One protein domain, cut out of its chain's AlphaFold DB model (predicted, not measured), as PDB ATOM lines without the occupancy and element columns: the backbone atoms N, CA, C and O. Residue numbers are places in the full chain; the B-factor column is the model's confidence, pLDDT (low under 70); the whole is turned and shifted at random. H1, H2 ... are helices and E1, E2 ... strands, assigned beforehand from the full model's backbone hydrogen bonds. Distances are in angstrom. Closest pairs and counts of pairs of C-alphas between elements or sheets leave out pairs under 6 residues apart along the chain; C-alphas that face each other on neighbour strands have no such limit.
ATOM      1  N   GLU A 121     -22.175  30.804  -5.180       93.50
ATOM      2  CA  GLU A 121     -22.602  30.065  -3.987       93.50
ATOM      3  C   GLU A 121     -21.463  29.157  -3.516       93.50
ATOM      4  O   GLU A 121     -20.815  28.490  -4.321       93.50
ATOM      5  N   GLY A 122     -21.216  29.112  -2.208       94.50
ATOM      6  CA  GLY A 122     -20.149  28.299  -1.635       94.50
ATOM      7  C   GLY A 122     -20.382  27.972  -0.167       94.50
ATOM      8  O   GLY A 122     -21.109  28.671   0.543       94.50
ATOM      9  N   VAL A 123     -19.752  26.894   0.299       96.69
ATOM     10  CA  VAL A 123     -19.699  26.547   1.723       96.69
ATOM     11  C   VAL A 123     -18.243  26.495   2.157       96.69
ATOM     12  O   VAL A 123     -17.391  25.951   1.458       96.69
ATOM     13  N   TYR A 124     -17.963  27.053   3.329       95.88
ATOM     14  CA  TYR A 124     -16.624  27.161   3.885       95.88
ATOM     15  C   TYR A 124     -16.583  26.568   5.288       95.88
ATOM     16  O   TYR A 124     -17.437  26.855   6.125       95.88
ATOM     17  N   LEU A 125     -15.578  25.740   5.553       95.56
ATOM     18  CA  LEU A 125     -15.233  25.287   6.890       95.56
ATOM     19  C   LEU A 125     -14.304  26.321   7.529       95.56
ATOM     20  O   LEU A 125     -13.198  26.528   7.039       95.56
ATOM     21  N   VAL A 126     -14.755  26.939   8.620       94.06
ATOM     22  CA  VAL A 126     -14.036  27.974   9.373       94.06
ATOM     23  C   VAL A 126     -13.613  27.418  10.730       94.06
ATOM     24  O   VAL A 126     -14.431  26.844  11.459       94.06
ATOM     25  N   ASP A 127     -12.321  27.530  11.042       90.38
ATOM     26  CA  ASP A 127     -11.673  27.073  12.281       90.38
ATOM     27  C   ASP A 127     -12.001  25.622  12.661       90.38
ATOM     28  O   ASP A 127     -11.943  25.210  13.820       90.38
ATOM     29  N   ARG A 128     -12.340  24.808  11.652       87.69
ATOM     30  CA  ARG A 128     -12.705  23.385  11.761       87.69
ATOM     31  C   ARG A 128     -13.971  23.098  12.579       87.69
ATOM     32  O   ARG A 128     -14.362  21.930  12.664       87.69
ATOM     33  N   SER A 129     -14.626  24.116  13.132       91.56
ATOM     34  CA  SER A 129     -15.816  23.991  13.981       91.56
ATOM     35  C   SER A 129     -17.084  24.527  13.335       91.56
ATOM     36  O   SER A 129     -18.166  24.064  13.685       91.56
ATOM     37  N   SER A 130     -16.971  25.465  12.395       94.88
ATOM     38  CA  SER A 130     -18.118  26.195  11.854       94.88
ATOM     39  C   SER A 130     -18.216  26.020  10.343       94.88
ATOM     40  O   SER A 130     -17.209  26.060   9.645       94.88
ATOM     41  N   LEU A 131     -19.426  25.826   9.826       96.56
ATOM     42  CA  LEU A 131     -19.712  25.822   8.393       96.56
ATOM     43  C   LEU A 131     -20.445  27.110   8.025       96.56
ATOM     44  O   LEU A 131     -21.556  27.341   8.495       96.56
ATOM     45  N   LEU A 132     -19.820  27.926   7.184       96.75
ATOM     46  CA  LEU A 132     -20.375  29.149   6.620       96.75
ATOM     47  C   LEU A 132     -20.920  28.845   5.222       96.75
ATOM     48  O   LEU A 132     -20.157  28.518   4.320       96.75
ATOM     49  N   HIS A 133     -22.232  28.950   5.044       97.25
ATOM     50  CA  HIS A 133     -22.891  28.951   3.738       97.25
ATOM     51  C   HIS A 133     -23.029  30.391   3.264       97.25
ATOM     52  O   HIS A 133     -23.522  31.225   4.021       97.25
ATOM     53  N   LEU A 134     -22.605  30.669   2.036       95.94
ATOM     54  CA  LEU A 134     -22.672  31.985   1.420       95.94
ATOM     55  C   LEU A 134     -23.298  31.861   0.028       95.94
ATOM     56  O   LEU A 134     -22.911  30.979  -0.744       95.94
ATOM     57  N   LYS A 135     -24.265  32.725  -0.288       94.38
ATOM     58  CA  LYS A 135     -24.987  32.696  -1.562       94.38
ATOM     59  C   LYS A 135     -25.324  34.099  -2.043       94.38
ATOM     60  O   LYS A 135     -25.923  34.885  -1.312       94.38
ATOM     61  N   GLU A 136     -24.998  34.375  -3.295       92.56
ATOM     62  CA  GLU A 136     -25.350  35.614  -3.970       92.56
ATOM     63  C   GLU A 136     -26.861  35.682  -4.225       92.56
ATOM     64  O   GLU A 136     -27.498  34.738  -4.717       92.56
ATOM     65  N   VAL A 137     -27.447  36.827  -3.896       89.00
ATOM     66  CA  VAL A 137     -28.859  37.135  -4.120       89.00
ATOM     67  C   VAL A 137     -29.016  38.262  -5.141       89.00
ATOM     68  O   VAL A 137     -28.055  38.786  -5.698       89.00
ATOM     69  N   GLN A 138     -30.260  38.614  -5.475       80.94
ATOM     70  CA  GLN A 138     -30.511  39.662  -6.466       80.94
ATOM     71  C   GLN A 138     -29.883  40.993  -6.038       80.94
ATOM     72  O   GLN A 138     -30.093  41.445  -4.915       80.94
ATOM     73  N   GLY A 139     -29.185  41.638  -6.974       77.81
ATOM     74  CA  GLY A 139     -28.544  42.933  -6.750       77.81
ATOM     75  C   GLY A 139     -27.078  42.859  -6.319       77.81
ATOM     76  O   GLY A 139     -26.520  43.913  -6.059       77.81
ATOM     77  N   GLY A 140     -26.465  41.667  -6.281       82.94
ATOM     78  CA  GLY A 140     -25.048  41.478  -5.934       82.94
ATOM     79  C   GLY A 140     -24.764  41.426  -4.429       82.94
ATOM     80  O   GLY A 140     -23.612  41.320  -4.022       82.94
ATOM     81  N   ASP A 141     -25.810  41.492  -3.603       91.25
ATOM     82  CA  ASP A 141     -25.711  41.224  -2.171       91.25
ATOM     83  C   ASP A 141     -25.500  39.721  -1.920       91.25
ATOM     84  O   ASP A 141     -25.888  38.880  -2.735       91.25
ATOM     85  N   PHE A 142     -24.995  39.368  -0.739       95.06
ATOM     86  CA  PHE A 142     -24.829  37.978  -0.316       95.06
ATOM     87  C   PHE A 142     -25.600  37.689   0.965       95.06
ATOM     88  O   PHE A 142     -25.535  38.445   1.927       95.06
ATOM     89  N   GLU A 143     -26.303  36.564   1.007       95.81
ATOM     90  CA  GLU A 143     -26.848  36.015   2.247       95.81
ATOM     91  C   GLU A 143     -25.870  34.990   2.818       95.81
ATOM     92  O   GLU A 143     -25.317  34.168   2.079       95.81
ATOM     93  N   TYR A 144     -25.667  35.034   4.136       97.00
ATOM     94  CA  TYR A 144     -24.835  34.065   4.831       97.00
ATOM     95  C   TYR A 144     -25.594  33.356   5.946       97.00
ATOM     96  O   TYR A 144     -26.489  33.902   6.593       97.00
ATOM     97  N   THR A 145     -25.219  32.108   6.199       97.31
ATOM     98  CA  THR A 145     -25.703  31.331   7.339       97.31
ATOM     99  C   THR A 145     -24.569  30.496   7.907       97.31
ATOM    100  O   THR A 145     -23.841  29.842   7.166       97.31
ATOM    101  N   VAL A 146     -24.426  30.499   9.228       97.19
ATOM    102  CA  VAL A 146     -23.386  29.758   9.941       97.19
ATOM    103  C   VAL A 146     -24.016  28.628  10.735       97.19
ATOM    104  O   VAL A 146     -25.027  28.811  11.416       97.19
ATOM    105  N   PHE A 147     -23.387  27.462  10.671       97.06
ATOM    106  CA  PHE A 147     -23.767  26.281  11.428       97.06
ATOM    107  C   PHE A 147     -22.594  25.768  12.257       97.06
ATOM    108  O   PHE A 147     -21.461  25.725  11.778       97.06
ATOM    109  N   ASP A 148     -22.867  25.306  13.473       95.06
ATOM    110  CA  ASP A 148     -21.890  24.543  14.248       95.06
ATOM    111  C   ASP A 148     -21.790  23.117  13.690       95.06
ATOM    112  O   ASP A 148     -22.793  22.413  13.533       95.06
ATOM    113  N   LYS A 149     -20.574  22.668  13.378       92.50
ATOM    114  CA  LYS A 149     -20.323  21.364  12.751       92.50
ATOM    115  C   LYS A 149     -20.738  20.193  13.648       92.50
ATOM    116  O   LYS A 149     -21.140  19.149  13.132       92.50
ATOM    117  N   GLN A 150     -20.620  20.334  14.968       91.69
ATOM    118  CA  GLN A 150     -20.868  19.261  15.926       91.69
ATOM    119  C   GLN A 150     -22.351  19.162  16.298       91.69
ATOM    120  O   GLN A 150     -22.919  18.068  16.254       91.69
ATOM    121  N   THR A 151     -22.980  20.277  16.666       94.12
ATOM    122  CA  THR A 151     -24.393  20.309  17.078       94.12
ATOM    123  C   THR A 151     -25.341  20.327  15.882       94.12
ATOM    124  O   THR A 151     -26.493  19.911  16.011       94.12
ATOM    125  N   LYS A 152     -24.848  20.751  14.709       93.31
ATOM    126  CA  LYS A 152     -25.622  20.998  13.484       93.31
ATOM    127  C   LYS A 152     -26.673  22.100  13.629       93.31
ATOM    128  O   LYS A 152     -27.598  22.177  12.817       93.31
ATOM    129  N   GLU A 153     -26.549  22.932  14.658       94.62
ATOM    130  CA  GLU A 153     -27.444  24.058  14.906       94.62
ATOM    131  C   GLU A 153     -26.984  25.296  14.138       94.62
ATOM    132  O   GLU A 153     -25.786  25.529  13.960       94.62
ATOM    133  N   LYS A 154     -27.952  26.097  13.685       96.00
ATOM    134  CA  LYS A 154     -27.697  27.409  13.089       96.00
ATOM    135  C   LYS A 154     -27.258  28.381  14.185       96.00
ATOM    136  O   LYS A 154     -27.999  28.594  15.143       96.00
ATOM    137  N   THR A 155     -26.074  28.967  14.041       95.25
ATOM    138  CA  THR A 155     -25.457  29.847  15.043       95.25
ATOM    139  C   THR A 155     -25.528  31.323  14.669       95.25
ATOM    140  O   THR A 155     -25.660  32.159  15.560       95.25
ATOM    141  N   ALA A 156     -25.497  31.647  13.376       94.75
ATOM    142  CA  ALA A 156     -25.646  33.007  12.872       94.75
ATOM    143  C   ALA A 156     -26.286  33.011  11.478       94.75
ATOM    144  O   ALA A 156     -26.228  32.020  10.751       94.75
ATOM    145  N   GLU A 157     -26.890  34.131  11.107       96.31
ATOM    146  CA  GLU A 157     -27.348  34.420   9.751       96.31
ATOM    147  C   GLU A 157     -27.357  35.931   9.538       96.31
ATOM    148  O   GLU A 157     -27.549  36.688  10.493       96.31
ATOM    149  N   GLY A 158     -27.179  36.360   8.298       95.00
ATOM    150  CA  GLY A 158     -27.165  37.774   7.961       95.00
ATOM    151  C   GLY A 158     -27.027  38.003   6.466       95.00
ATOM    152  O   GLY A 158     -27.163  37.081   5.656       95.00
ATOM    153  N   LYS A 159     -26.796  39.263   6.104       95.38
ATOM    154  CA  LYS A 159     -26.716  39.700   4.715       95.38
ATOM    155  C   LYS A 159     -25.604  40.729   4.560       95.38
ATOM    156  O   LYS A 159     -25.619  41.736   5.257       95.38
ATOM    157  N   ILE A 160     -24.712  40.487   3.608       95.00
ATOM    158  CA  ILE A 160     -23.636  41.390   3.203       95.00
ATOM    159  C   ILE A 160     -24.131  42.204   2.013       95.00
ATOM    160  O   ILE A 160     -24.613  41.634   1.028       95.00
ATOM    161  N   SER A 161     -24.072  43.530   2.119       93.00
ATOM    162  CA  SER A 161     -24.492  44.405   1.027       93.00
ATOM    163  C   SER A 161     -23.451  44.426  -0.090       93.00
ATOM    164  O   SER A 161     -22.265  44.239   0.169       93.00
ATOM    165  N   LEU A 162     -23.876  44.685  -1.329       89.69
ATOM    166  CA  LEU A 162     -22.958  44.848  -2.456       89.69
ATOM    167  C   LEU A 162     -21.894  45.920  -2.173       89.69
ATOM    168  O   LEU A 162     -20.749  45.732  -2.560       89.69
ATOM    169  N   ASP A 163     -22.249  47.010  -1.489       90.56
ATOM    170  CA  ASP A 163     -21.292  48.064  -1.131       90.56
ATOM    171  C   ASP A 163     -20.185  47.511  -0.215       90.56
ATOM    172  O   ASP A 163     -19.008  47.724  -0.492       90.56
ATOM    173  N   ASP A 164     -20.540  46.715   0.803       88.19
ATOM    174  CA  ASP A 164     -19.559  46.076   1.695       88.19
ATOM    175  C   ASP A 164     -18.677  45.059   0.948       88.19
ATOM    176  O   ASP A 164     -17.491  44.922   1.251       88.19
ATOM    177  N   VAL A 165     -19.242  44.347  -0.036       87.44
ATOM    178  CA  VAL A 165     -18.473  43.437  -0.901       87.44
ATOM    179  C   VAL A 165     -17.484  44.227  -1.748       87.44
ATOM    180  O   VAL A 165     -16.304  43.900  -1.763       87.44
ATOM    181  N   LEU A 166     -17.948  45.272  -2.436       87.69
ATOM    182  CA  LEU A 166     -17.126  46.096  -3.321       87.69
ATOM    183  C   LEU A 166     -15.994  46.812  -2.577       87.69
ATOM    184  O   LEU A 166     -14.899  46.919  -3.123       87.69
ATOM    185  N   ASP A 167     -16.236  47.262  -1.343       87.44
ATOM    186  CA  ASP A 167     -15.217  47.878  -0.484       87.44
ATOM    187  C   ASP A 167     -14.125  46.881  -0.051       87.44
ATOM    188  O   ASP A 167     -12.998  47.286   0.240       87.44
ATOM    189  N   GLY A 168     -14.452  45.586  -0.007       80.75
ATOM    190  CA  GLY A 168     -13.525  44.502   0.314       80.75
ATOM    191  C   GLY A 168     -12.795  43.903  -0.890       80.75
ATOM    192  O   GLY A 168     -11.901  43.086  -0.687       80.75
ATOM    193  N   ILE A 169     -13.159  44.274  -2.123       81.88
ATOM    194  CA  ILE A 169     -12.472  43.792  -3.328       81.88
ATOM    195  C   ILE A 169     -11.135  44.515  -3.478       81.88
ATOM    196  O   ILE A 169     -11.055  45.742  -3.551       81.88
ATOM    197  N   ASP A 170     -10.080  43.727  -3.614       80.19
ATOM    198  CA  ASP A 170      -8.720  44.177  -3.877       80.19
ATOM    199  C   ASP A 170      -8.064  43.240  -4.920       80.19
ATOM    200  O   ASP A 170      -8.744  42.398  -5.513       80.19
ATOM    201  N   PRO A 171      -6.763  43.382  -5.243       73.69
ATOM    202  CA  PRO A 171      -6.124  42.486  -6.204       73.69
ATOM    203  C   PRO A 171      -6.165  40.995  -5.829       73.69
ATOM    204  O   PRO A 171      -6.036  40.170  -6.736       73.69
ATOM    205  N   THR A 172      -6.349  40.640  -4.552       69.94
ATOM    206  CA  THR A 172      -6.297  39.257  -4.049       69.94
ATOM    207  C   THR A 172      -7.672  38.658  -3.738       69.94
ATOM    208  O   THR A 172      -7.776  37.436  -3.658       69.94
ATOM    209  N   HIS A 173      -8.730  39.471  -3.635       80.31
ATOM    210  CA  HIS A 173     -10.099  39.024  -3.344       80.31
ATOM    211  C   HIS A 173     -11.094  39.293  -4.481       80.31
ATOM    212  O   HIS A 173     -11.226  40.419  -4.961       80.31
ATOM    213  N   ASP A 174     -11.846  38.267  -4.887       85.56
ATOM    214  CA  ASP A 174     -13.016  38.407  -5.754       85.56
ATOM    215  C   ASP A 174     -14.285  38.741  -4.943       85.56
ATOM    216  O   ASP A 174     -14.250  38.907  -3.722       85.56
ATOM    217  N   HIS A 175     -15.435  38.845  -5.617       88.38
ATOM    218  CA  HIS A 175     -16.714  39.120  -4.952       88.38
ATOM    219  C   HIS A 175     -17.055  38.076  -3.875       88.38
ATOM    220  O   HIS A 175     -17.498  38.446  -2.786       88.38
ATOM    221  N   LEU A 176     -16.837  36.785  -4.150       89.62
ATOM    222  CA  LEU A 176     -17.177  35.712  -3.222       89.62
ATOM    223  C   LEU A 176     -16.234  35.707  -2.013       89.62
ATOM    224  O   LEU A 176     -16.683  35.517  -0.881       89.62
ATOM    225  N   ALA A 177     -14.943  35.933  -2.244       89.25
ATOM    226  CA  ALA A 177     -13.904  36.011  -1.233       89.25
ATOM    227  C   ALA A 177     -14.094  37.237  -0.332       89.25
ATOM    228  O   ALA A 177     -14.046  37.101   0.895       89.25
ATOM    229  N   ALA A 178     -14.406  38.402  -0.910       90.44
ATOM    230  CA  ALA A 178     -14.728  39.619  -0.167       90.44
ATOM    231  C   ALA A 178     -16.006  39.447   0.674       90.44
ATOM    232  O   ALA A 178     -16.001  39.708   1.881       90.44
ATOM    233  N   ALA A 179     -17.081  38.912   0.084       92.94
ATOM    234  CA  ALA A 179     -18.324  38.626   0.802       92.94
ATOM    235  C   ALA A 179     -18.114  37.621   1.948       92.94
ATOM    236  O   ALA A 179     -18.676  37.772   3.034       92.94
ATOM    237  N   ARG A 180     -17.264  36.611   1.739       93.56
ATOM    238  CA  ARG A 180     -16.879  35.639   2.767       93.56
ATOM    239  C   ARG A 180     -16.098  36.294   3.902       93.56
ATOM    240  O   ARG A 180     -16.413  36.029   5.060       93.56
ATOM    241  N   ALA A 181     -15.111  37.137   3.601       90.69
ATOM    242  CA  ALA A 181     -14.341  37.857   4.615       90.69
ATOM    243  C   ALA A 181     -15.247  38.766   5.466       90.69
ATOM    244  O   ALA A 181     -15.177  38.729   6.700       90.69
ATOM    245  N   ALA A 182     -16.162  39.498   4.821       91.81
ATOM    246  CA  ALA A 182     -17.167  40.317   5.494       91.81
ATOM    247  C   ALA A 182     -18.088  39.472   6.394       91.81
ATOM    248  O   ALA A 182     -18.255  39.787   7.574       91.81
ATOM    249  N   ALA A 183     -18.606  38.347   5.885       93.81
ATOM    250  CA  ALA A 183     -19.463  37.440   6.649       93.81
ATOM    251  C   ALA A 183     -18.749  36.810   7.857       93.81
ATOM    252  O   ALA A 183     -19.344  36.695   8.926       93.81
ATOM    253  N   ILE A 184     -17.470  36.437   7.730       92.12
ATOM    254  CA  ILE A 184     -16.655  35.929   8.849       92.12
ATOM    255  C   ILE A 184     -16.509  36.992   9.943       92.12
ATOM    256  O   ILE A 184     -16.635  36.673  11.129       92.12
ATOM    257  N   GLY A 185     -16.262  38.245   9.548       90.56
ATOM    258  CA  GLY A 185     -16.176  39.377  10.465       90.56
ATOM    259  C   GLY A 185     -17.498  39.645  11.189       90.56
ATOM    260  O   GLY A 185     -17.517  39.731  12.417       90.56
ATOM    261  N   GLU A 186     -18.609  39.717  10.451       91.94
ATOM    262  CA  GLU A 186     -19.940  39.991  11.008       91.94
ATOM    263  C   GLU A 186     -20.437  38.860  11.922       91.94
ATOM    264  O   GLU A 186     -20.967  39.116  13.005       91.94
ATOM    265  N   ALA A 187     -20.193  37.604  11.537       90.81
ATOM    266  CA  ALA A 187     -20.547  36.431  12.332       90.81
ATOM    267  C   ALA A 187     -19.640  36.220  13.560       90.81
ATOM    268  O   ALA A 187     -19.907  35.331  14.372       90.81
ATOM    269  N   GLY A 188     -18.567  37.006  13.707       88.31
ATOM    270  CA  GLY A 188     -17.636  36.907  14.831       88.31
ATOM    271  C   GLY A 188     -16.816  35.614  14.834       88.31
ATOM    272  O   GLY A 188     -16.478  35.110  15.903       88.31
ATOM    273  N   LEU A 189     -16.506  35.067  13.654       85.56
ATOM    274  CA  LEU A 189     -15.781  33.801  13.491       85.56
ATOM    275  C   LEU A 189     -14.247  33.948  13.527       85.56
ATOM    276  O   LEU A 189     -13.535  32.998  13.236       85.56
ATOM    277  N   GLN A 190     -13.729  35.118  13.903       78.81
ATOM    278  CA  GLN A 190     -12.293  35.390  13.998       78.81
ATOM    279  C   GLN A 190     -11.711  34.821  15.302       78.81
ATOM    280  O   GLN A 190     -11.695  35.497  16.334       78.81
ATOM    281  N   SER A 191     -11.232  33.575  15.276       59.94
ATOM    282  CA  SER A 191     -10.796  32.868  16.497       59.94
ATOM    283  C   SER A 191      -9.280  32.901  16.754       59.94
ATOM    284  O   SER A 191      -8.819  32.425  17.797       59.94
ATOM    285  N   GLY A 192      -8.474  33.443  15.836       56.31
ATOM    286  CA  GLY A 192      -7.015  33.461  15.954       56.31
ATOM    287  C   GLY A 192      -6.466  34.541  16.906       56.31
ATOM    288  O   GLY A 192      -7.003  35.647  16.969       56.31
ATOM    289  N   PRO A 193      -5.324  34.310  17.592       44.47
ATOM    290  CA  PRO A 193      -4.661  35.315  18.440       44.47
ATOM    291  C   PRO A 193      -4.157  36.559  17.678       44.47
ATOM    292  O   PRO A 193      -3.770  37.542  18.307       44.47
ATOM    293  N   LEU A 194      -4.169  36.514  16.341       51.62
ATOM    294  CA  LEU A 194      -3.869  37.621  15.425       51.62
ATOM    295  C   LEU A 194      -5.095  38.061  14.595       51.62
ATOM    296  O   LEU A 194      -4.939  38.851  13.673       51.62
ATOM    297  N   GLY A 195      -6.300  37.558  14.896       57.81
ATOM    298  CA  GLY A 195      -7.540  37.902  14.183       57.81
ATOM    299  C   GLY A 195      -7.809  37.130  12.881       57.81
ATOM    300  O   GLY A 195      -8.856  37.332  12.279       57.81
ATOM    301  N   GLY A 196      -6.911  36.231  12.458       65.62
ATOM    302  CA  GLY A 196      -7.120  35.347  11.300       65.62
ATOM    303  C   GLY A 196      -7.952  34.098  11.629       65.62
ATOM    304  O   GLY A 196      -7.970  33.660  12.781       65.62
ATOM    305  N   SER A 197      -8.605  33.524  10.612       79.56
ATOM    306  CA  SER A 197      -9.397  32.279  10.705       79.56
ATOM    307  C   SER A 197      -8.870  31.237   9.707       79.56
ATOM    308  O   SER A 197      -8.474  31.598   8.603       79.56
ATOM    309  N   ASP A 198      -8.863  29.951  10.070       88.06
ATOM    310  CA  ASP A 198      -8.538  28.826   9.171       88.06
ATOM    311  C   ASP A 198      -9.766  28.545   8.296       88.06
ATOM    312  O   ASP A 198     -10.721  27.918   8.757       88.06
ATOM    313  N   VAL A 199      -9.776  29.051   7.060       92.38
ATOM    314  CA  VAL A 199     -10.926  28.965   6.145       92.38
ATOM    315  C   VAL A 199     -10.598  28.040   4.986       92.38
ATOM    316  O   VAL A 199      -9.579  28.220   4.331       92.38
ATOM    317  N   ALA A 200     -11.465  27.070   4.707       94.38
ATOM    318  CA  ALA A 200     -11.307  26.181   3.562       94.38
ATOM    319  C   ALA A 200     -12.645  25.911   2.870       94.38
ATOM    320  O   ALA A 200     -13.652  25.667   3.539       94.38
ATOM    321  N   GLN A 201     -12.665  25.916   1.537       94.81
ATOM    322  CA  GLN A 201     -13.874  25.589   0.782       94.81
ATOM    323  C   GLN A 201     -14.229  24.104   0.942       94.81
ATOM    324  O   GLN A 201     -13.373  23.219   0.884       94.81
ATOM    325  N   VAL A 202     -15.512  23.830   1.144       96.38
ATOM    326  CA  VAL A 202     -16.081  22.482   1.227       96.38
ATOM    327  C   VAL A 202     -17.273  22.359   0.284       96.38
ATOM    328  O   VAL A 202     -17.864  23.352  -0.136       96.38
ATOM    329  N   GLY A 203     -17.631  21.123  -0.059       94.25
ATOM    330  CA  GLY A 203     -18.744  20.862  -0.973       94.25
ATOM    331  C   GLY A 203     -20.080  21.328  -0.389       94.25
ATOM    332  O   GLY A 203     -20.296  21.199   0.824       94.25
ATOM    333  N   LEU A 204     -20.996  21.825  -1.232       94.31
ATOM    334  CA  LEU A 204     -22.322  22.288  -0.795       94.31
ATOM    335  C   LEU A 204     -23.054  21.188  -0.021       94.31
ATOM    336  O   LEU A 204     -23.657  21.444   1.024       94.31
ATOM    337  N   THR A 205     -22.932  19.936  -0.474       93.38
ATOM    338  CA  THR A 205     -23.613  18.787   0.139       93.38
ATOM    339  C   THR A 205     -23.127  18.469   1.558       93.38
ATOM    340  O   THR A 205     -23.773  17.675   2.247       93.38
ATOM    341  N   SER A 206     -22.077  19.137   2.056       93.88
ATOM    342  CA  SER A 206     -21.688  19.117   3.476       93.88
ATOM    343  C   SER A 206     -22.829  19.558   4.398       93.88
ATOM    344  O   SER A 206     -22.905  19.113   5.542       93.88
ATOM    345  N   LEU A 207     -23.755  20.389   3.904       95.00
ATOM    346  CA  LEU A 207     -24.891  20.893   4.674       95.00
ATOM    347  C   LEU A 207     -26.181  20.064   4.532       95.00
ATOM    348  O   LEU A 207     -27.198  20.397   5.141       95.00
ATOM    349  N   LYS A 208     -26.165  18.941   3.799       91.12
ATOM    350  CA  LYS A 208     -27.370  18.119   3.547       91.12
ATOM    351  C   LYS A 208     -28.051  17.597   4.820       91.12
ATOM    352  O   LYS A 208     -29.262  17.385   4.837       91.12
ATOM    353  N   ASP A 209     -27.281  17.400   5.890       88.06
ATOM    354  CA  ASP A 209     -27.777  16.863   7.158       88.06
ATOM    355  C   ASP A 209     -28.172  17.953   8.167       88.06
ATOM    356  O   ASP A 209     -28.664  17.626   9.249       88.06
ATOM    357  N   PHE A 210     -28.009  19.233   7.825       91.56
ATOM    358  CA  PHE A 210     -28.279  20.369   8.706       91.56
ATOM    359  C   PHE A 210     -29.735  20.796   8.553       91.56
ATOM    360  O   PHE A 210     -30.180  21.153   7.466       91.56
ATOM    361  N   ARG A 211     -30.510  20.697   9.641       88.62
ATOM    362  CA  ARG A 211     -31.976  20.822   9.602       88.62
ATOM    363  C   ARG A 211     -32.449  22.133   8.976       88.62
ATOM    364  O   ARG A 211     -33.385  22.103   8.182       88.62
ATOM    365  N   ASP A 212     -31.795  23.228   9.342       89.06
ATOM    366  CA  ASP A 212     -32.176  24.583   8.945       89.06
ATOM    367  C   ASP A 212     -31.393  25.082   7.719       89.06
ATOM    368  O   ASP A 212     -31.464  26.259   7.384       89.06
ATOM    369  N   SER A 213     -30.644  24.202   7.041       91.56
ATOM    370  CA  SER A 213     -29.931  24.557   5.814       91.56
ATOM    371  C   SER A 213     -30.842  24.499   4.587       91.56
ATOM    372  O   SER A 213     -31.562  23.520   4.364       91.56
ATOM    373  N   ASP A 214     -30.725  25.515   3.732       87.94
ATOM    374  CA  ASP A 214     -31.300  25.544   2.383       87.94
ATOM    375  C   ASP A 214     -30.895  24.311   1.556       87.94
ATOM    376  O   ASP A 214     -31.727  23.715   0.868       87.94
ATOM    377  N   ILE A 215     -29.649  23.849   1.719       92.00
ATOM    378  CA  ILE A 215     -29.107  22.672   1.033       92.00
ATOM    379  C   ILE A 215     -29.867  21.400   1.409       92.00
ATOM    380  O   ILE A 215     -30.110  20.548   0.554       92.00
ATOM    381  N   ARG A 216     -30.297  21.255   2.669       89.06
ATOM    382  CA  ARG A 216     -31.120  20.110   3.083       89.06
ATOM    383  C   ARG A 216     -32.487  20.120   2.404       89.06
ATOM    384  O   ARG A 216     -33.004  19.060   2.068       89.06
ATOM    385  N   ARG A 217     -33.103  21.292   2.219       87.69
ATOM    386  CA  ARG A 217     -34.370  21.384   1.478       87.69
ATOM    387  C   ARG A 217     -34.144  20.996   0.015       87.69
ATOM    388  O   ARG A 217     -34.867  20.139  -0.489       87.69
ATOM    389  N   ARG A 218     -33.121  21.574  -0.625       86.56
ATOM    390  CA  ARG A 218     -32.762  21.296  -2.025       86.56
ATOM    391  C   ARG A 218     -32.433  19.823  -2.252       86.56
ATOM    392  O   ARG A 218     -32.915  19.244  -3.210       86.56
ATOM    393  N   SER A 219     -31.738  19.158  -1.333       85.88
ATOM    394  CA  SER A 219     -31.413  17.733  -1.491       85.88
ATOM    395  C   SER A 219     -32.633  16.802  -1.495       85.88
ATOM    396  O   SER A 219     -32.543  15.690  -2.011       85.88
ATOM    397  N   VAL A 220     -33.768  17.238  -0.936       80.62
ATOM    398  CA  VAL A 220     -35.016  16.460  -0.898       80.62
ATOM    399  C   VAL A 220     -35.930  16.790  -2.075       80.62
ATOM    400  O   VAL A 220     -36.564  15.886  -2.616       80.62
ATOM    401  N   TRP A 221     -36.031  18.069  -2.440       77.31
ATOM    402  CA  TRP A 221     -37.056  18.557  -3.369       77.31
ATOM    403  C   TRP A 221     -36.509  19.014  -4.723       77.31
ATOM    404  O   TRP A 221     -37.258  18.983  -5.691       77.31
ATOM    405  N   GLU A 222     -35.240  19.420  -4.779       82.06
ATOM    406  CA  GLU A 222     -34.581  20.021  -5.950       82.06
ATOM    407  C   GLU A 222     -33.140  19.465  -6.126       82.06
ATOM    408  O   GLU A 222     -32.171  20.235  -6.195       82.06
ATOM    409  N   PRO A 223     -32.925  18.130  -6.084       81.19
ATOM    410  CA  PRO A 223     -31.587  17.533  -5.999       81.19
ATOM    411  C   PRO A 223     -30.714  17.800  -7.232       81.19
ATOM    412  O   PRO A 223     -29.490  17.773  -7.137       81.19
ATOM    413  N   GLU A 224     -31.319  18.064  -8.386       83.50
ATOM    414  CA  GLU A 224     -30.649  18.494  -9.616       83.50
ATOM    415  C   GLU A 224     -29.937  19.843  -9.490       83.50
ATOM    416  O   GLU A 224     -29.015  20.105 -10.256       83.50
ATOM    417  N   THR A 225     -30.313  20.664  -8.507       83.38
ATOM    418  CA  THR A 225     -29.658  21.949  -8.243       83.38
ATOM    419  C   THR A 225     -28.364  21.805  -7.441       83.38
ATOM    420  O   THR A 225     -27.681  22.804  -7.230       83.38
ATOM    421  N   LEU A 226     -28.036  20.611  -6.934       88.38
ATOM    422  CA  LEU A 226     -26.852  20.374  -6.107       88.38
ATOM    423  C   LEU A 226     -25.765  19.604  -6.875       88.38
ATOM    424  O   LEU A 226     -26.095  18.736  -7.691       88.38
ATOM    425  N   PRO A 227     -24.475  19.855  -6.573       89.81
ATOM    426  CA  PRO A 227     -23.369  19.057  -7.092       89.81
ATOM    427  C   PRO A 227     -23.544  17.569  -6.763       89.81
ATOM    428  O   PRO A 227     -23.945  17.205  -5.651       89.81
ATOM    429  N   LYS A 228     -23.247  16.702  -7.736       89.44
ATOM    430  CA  LYS A 228     -23.313  15.231  -7.591       89.44
ATOM    431  C   LYS A 228     -21.935  14.595  -7.399       89.44
ATOM    432  O   LYS A 228     -21.842  13.410  -7.108       89.44
ATOM    433  N   ASP A 229     -20.903  15.401  -7.560       92.88
ATOM    434  CA  ASP A 229     -19.485  15.090  -7.682       92.88
ATOM    435  C   ASP A 229     -18.665  15.608  -6.484       92.88
ATOM    436  O   ASP A 229     -17.438  15.596  -6.505       92.88
TER     437      ASP A 229
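Overview. This is residues 121 to 229 of the 421 residues of an uncharacterized protein of Enterocloster clostridioformis (UniProt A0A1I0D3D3). A strongly twisted sheet of five strands curls round the helix H2 on one face, and H1 packs on H2 at about a right angle. On the opposite face the short helix H3 covers part of the sheet, and H4 packs on H3 farther from the sheet. The printed part has 109 residues, with five named strands and four named helices in the order E1 E2 E3 E4 H1 H2 E5 H3 H4; the sheet runs E4 E3 E2 E1 E5, with antiparallel neighbours, and the class is mixed. The whole is compact, with a radius of gyration of the C-alphas of 13.7 A and spans of 37 by 33 by 24 A.

Arrangement. E1, residues 121 to 126, and E2, residues 130 to 136, form an antiparallel hairpin, with N 124 and O 132 within hydrogen-bond range at 2.8 A. E3, residues 142 to 148, forms a hairpin with E2, with N 133 and O 145 at 2.8 A. E4, residues 154 to 160, forms a hairpin with E3, with N 160 and O 142 at 2.8 A; E1 to E4 are a meander, each strand the antiparallel neighbour of the one before. H1, residues 162 to 168, is only just not on the sheet, with 4 pairs of C-alphas within 10 A. H2, residues 175 to 186, is on the sheet; its closest C-alphas to E4 are those of Ala 179 and Ile 160, 6.5 A apart. H1 and H2 touch, closest at the C-alphas of Gly 168 and Ala 178, 5.1 A, and stand about perpendicular at 89 degrees. E5, residues 199 to 202, is an edge strand antiparallel to E1, with N 125 and O 200 at 2.8 A. H3, residues 204 to 207, is on the opposite face from H2, at a height over the sheet of 8.4 A, and only just over E1, on which 3 of its 4 C-alphas fall. H4, residues 214 to 221, is not on the sheet; it touches H3, closest at the C-alphas of Ile 215 and Leu 207, 5.8 A. Every O i to N i+4 pair is within hydrogen-bond range in H1 and H2, and 3 of 4 in H4; H3 is too short for such a pair.

Along the chain. E1 begins at C-alpha 121, (-22.602, 30.065, -3.987), and is 16.0 A long. E2, E3 and E4 measure 19.8, 20.0 and 17.6 A. H2 is 16.3 A long and ends at C-alpha 186, (-19.940, 39.991, 11.008). H4 is 10.7 A long and ends at C-alpha 221, (-37.056, 18.557, -3.369).

Size, cuts and confidence. The C-alphas of Leu 194 and Trp 221 are the two farthest apart, 42.6 A. The printed part has no cut, and its one long link is residues 187 to 198, from H2 to E5. The mean pLDDT of the printed part is 88.3, and residue 172 and residues 191 to 196 are under 70.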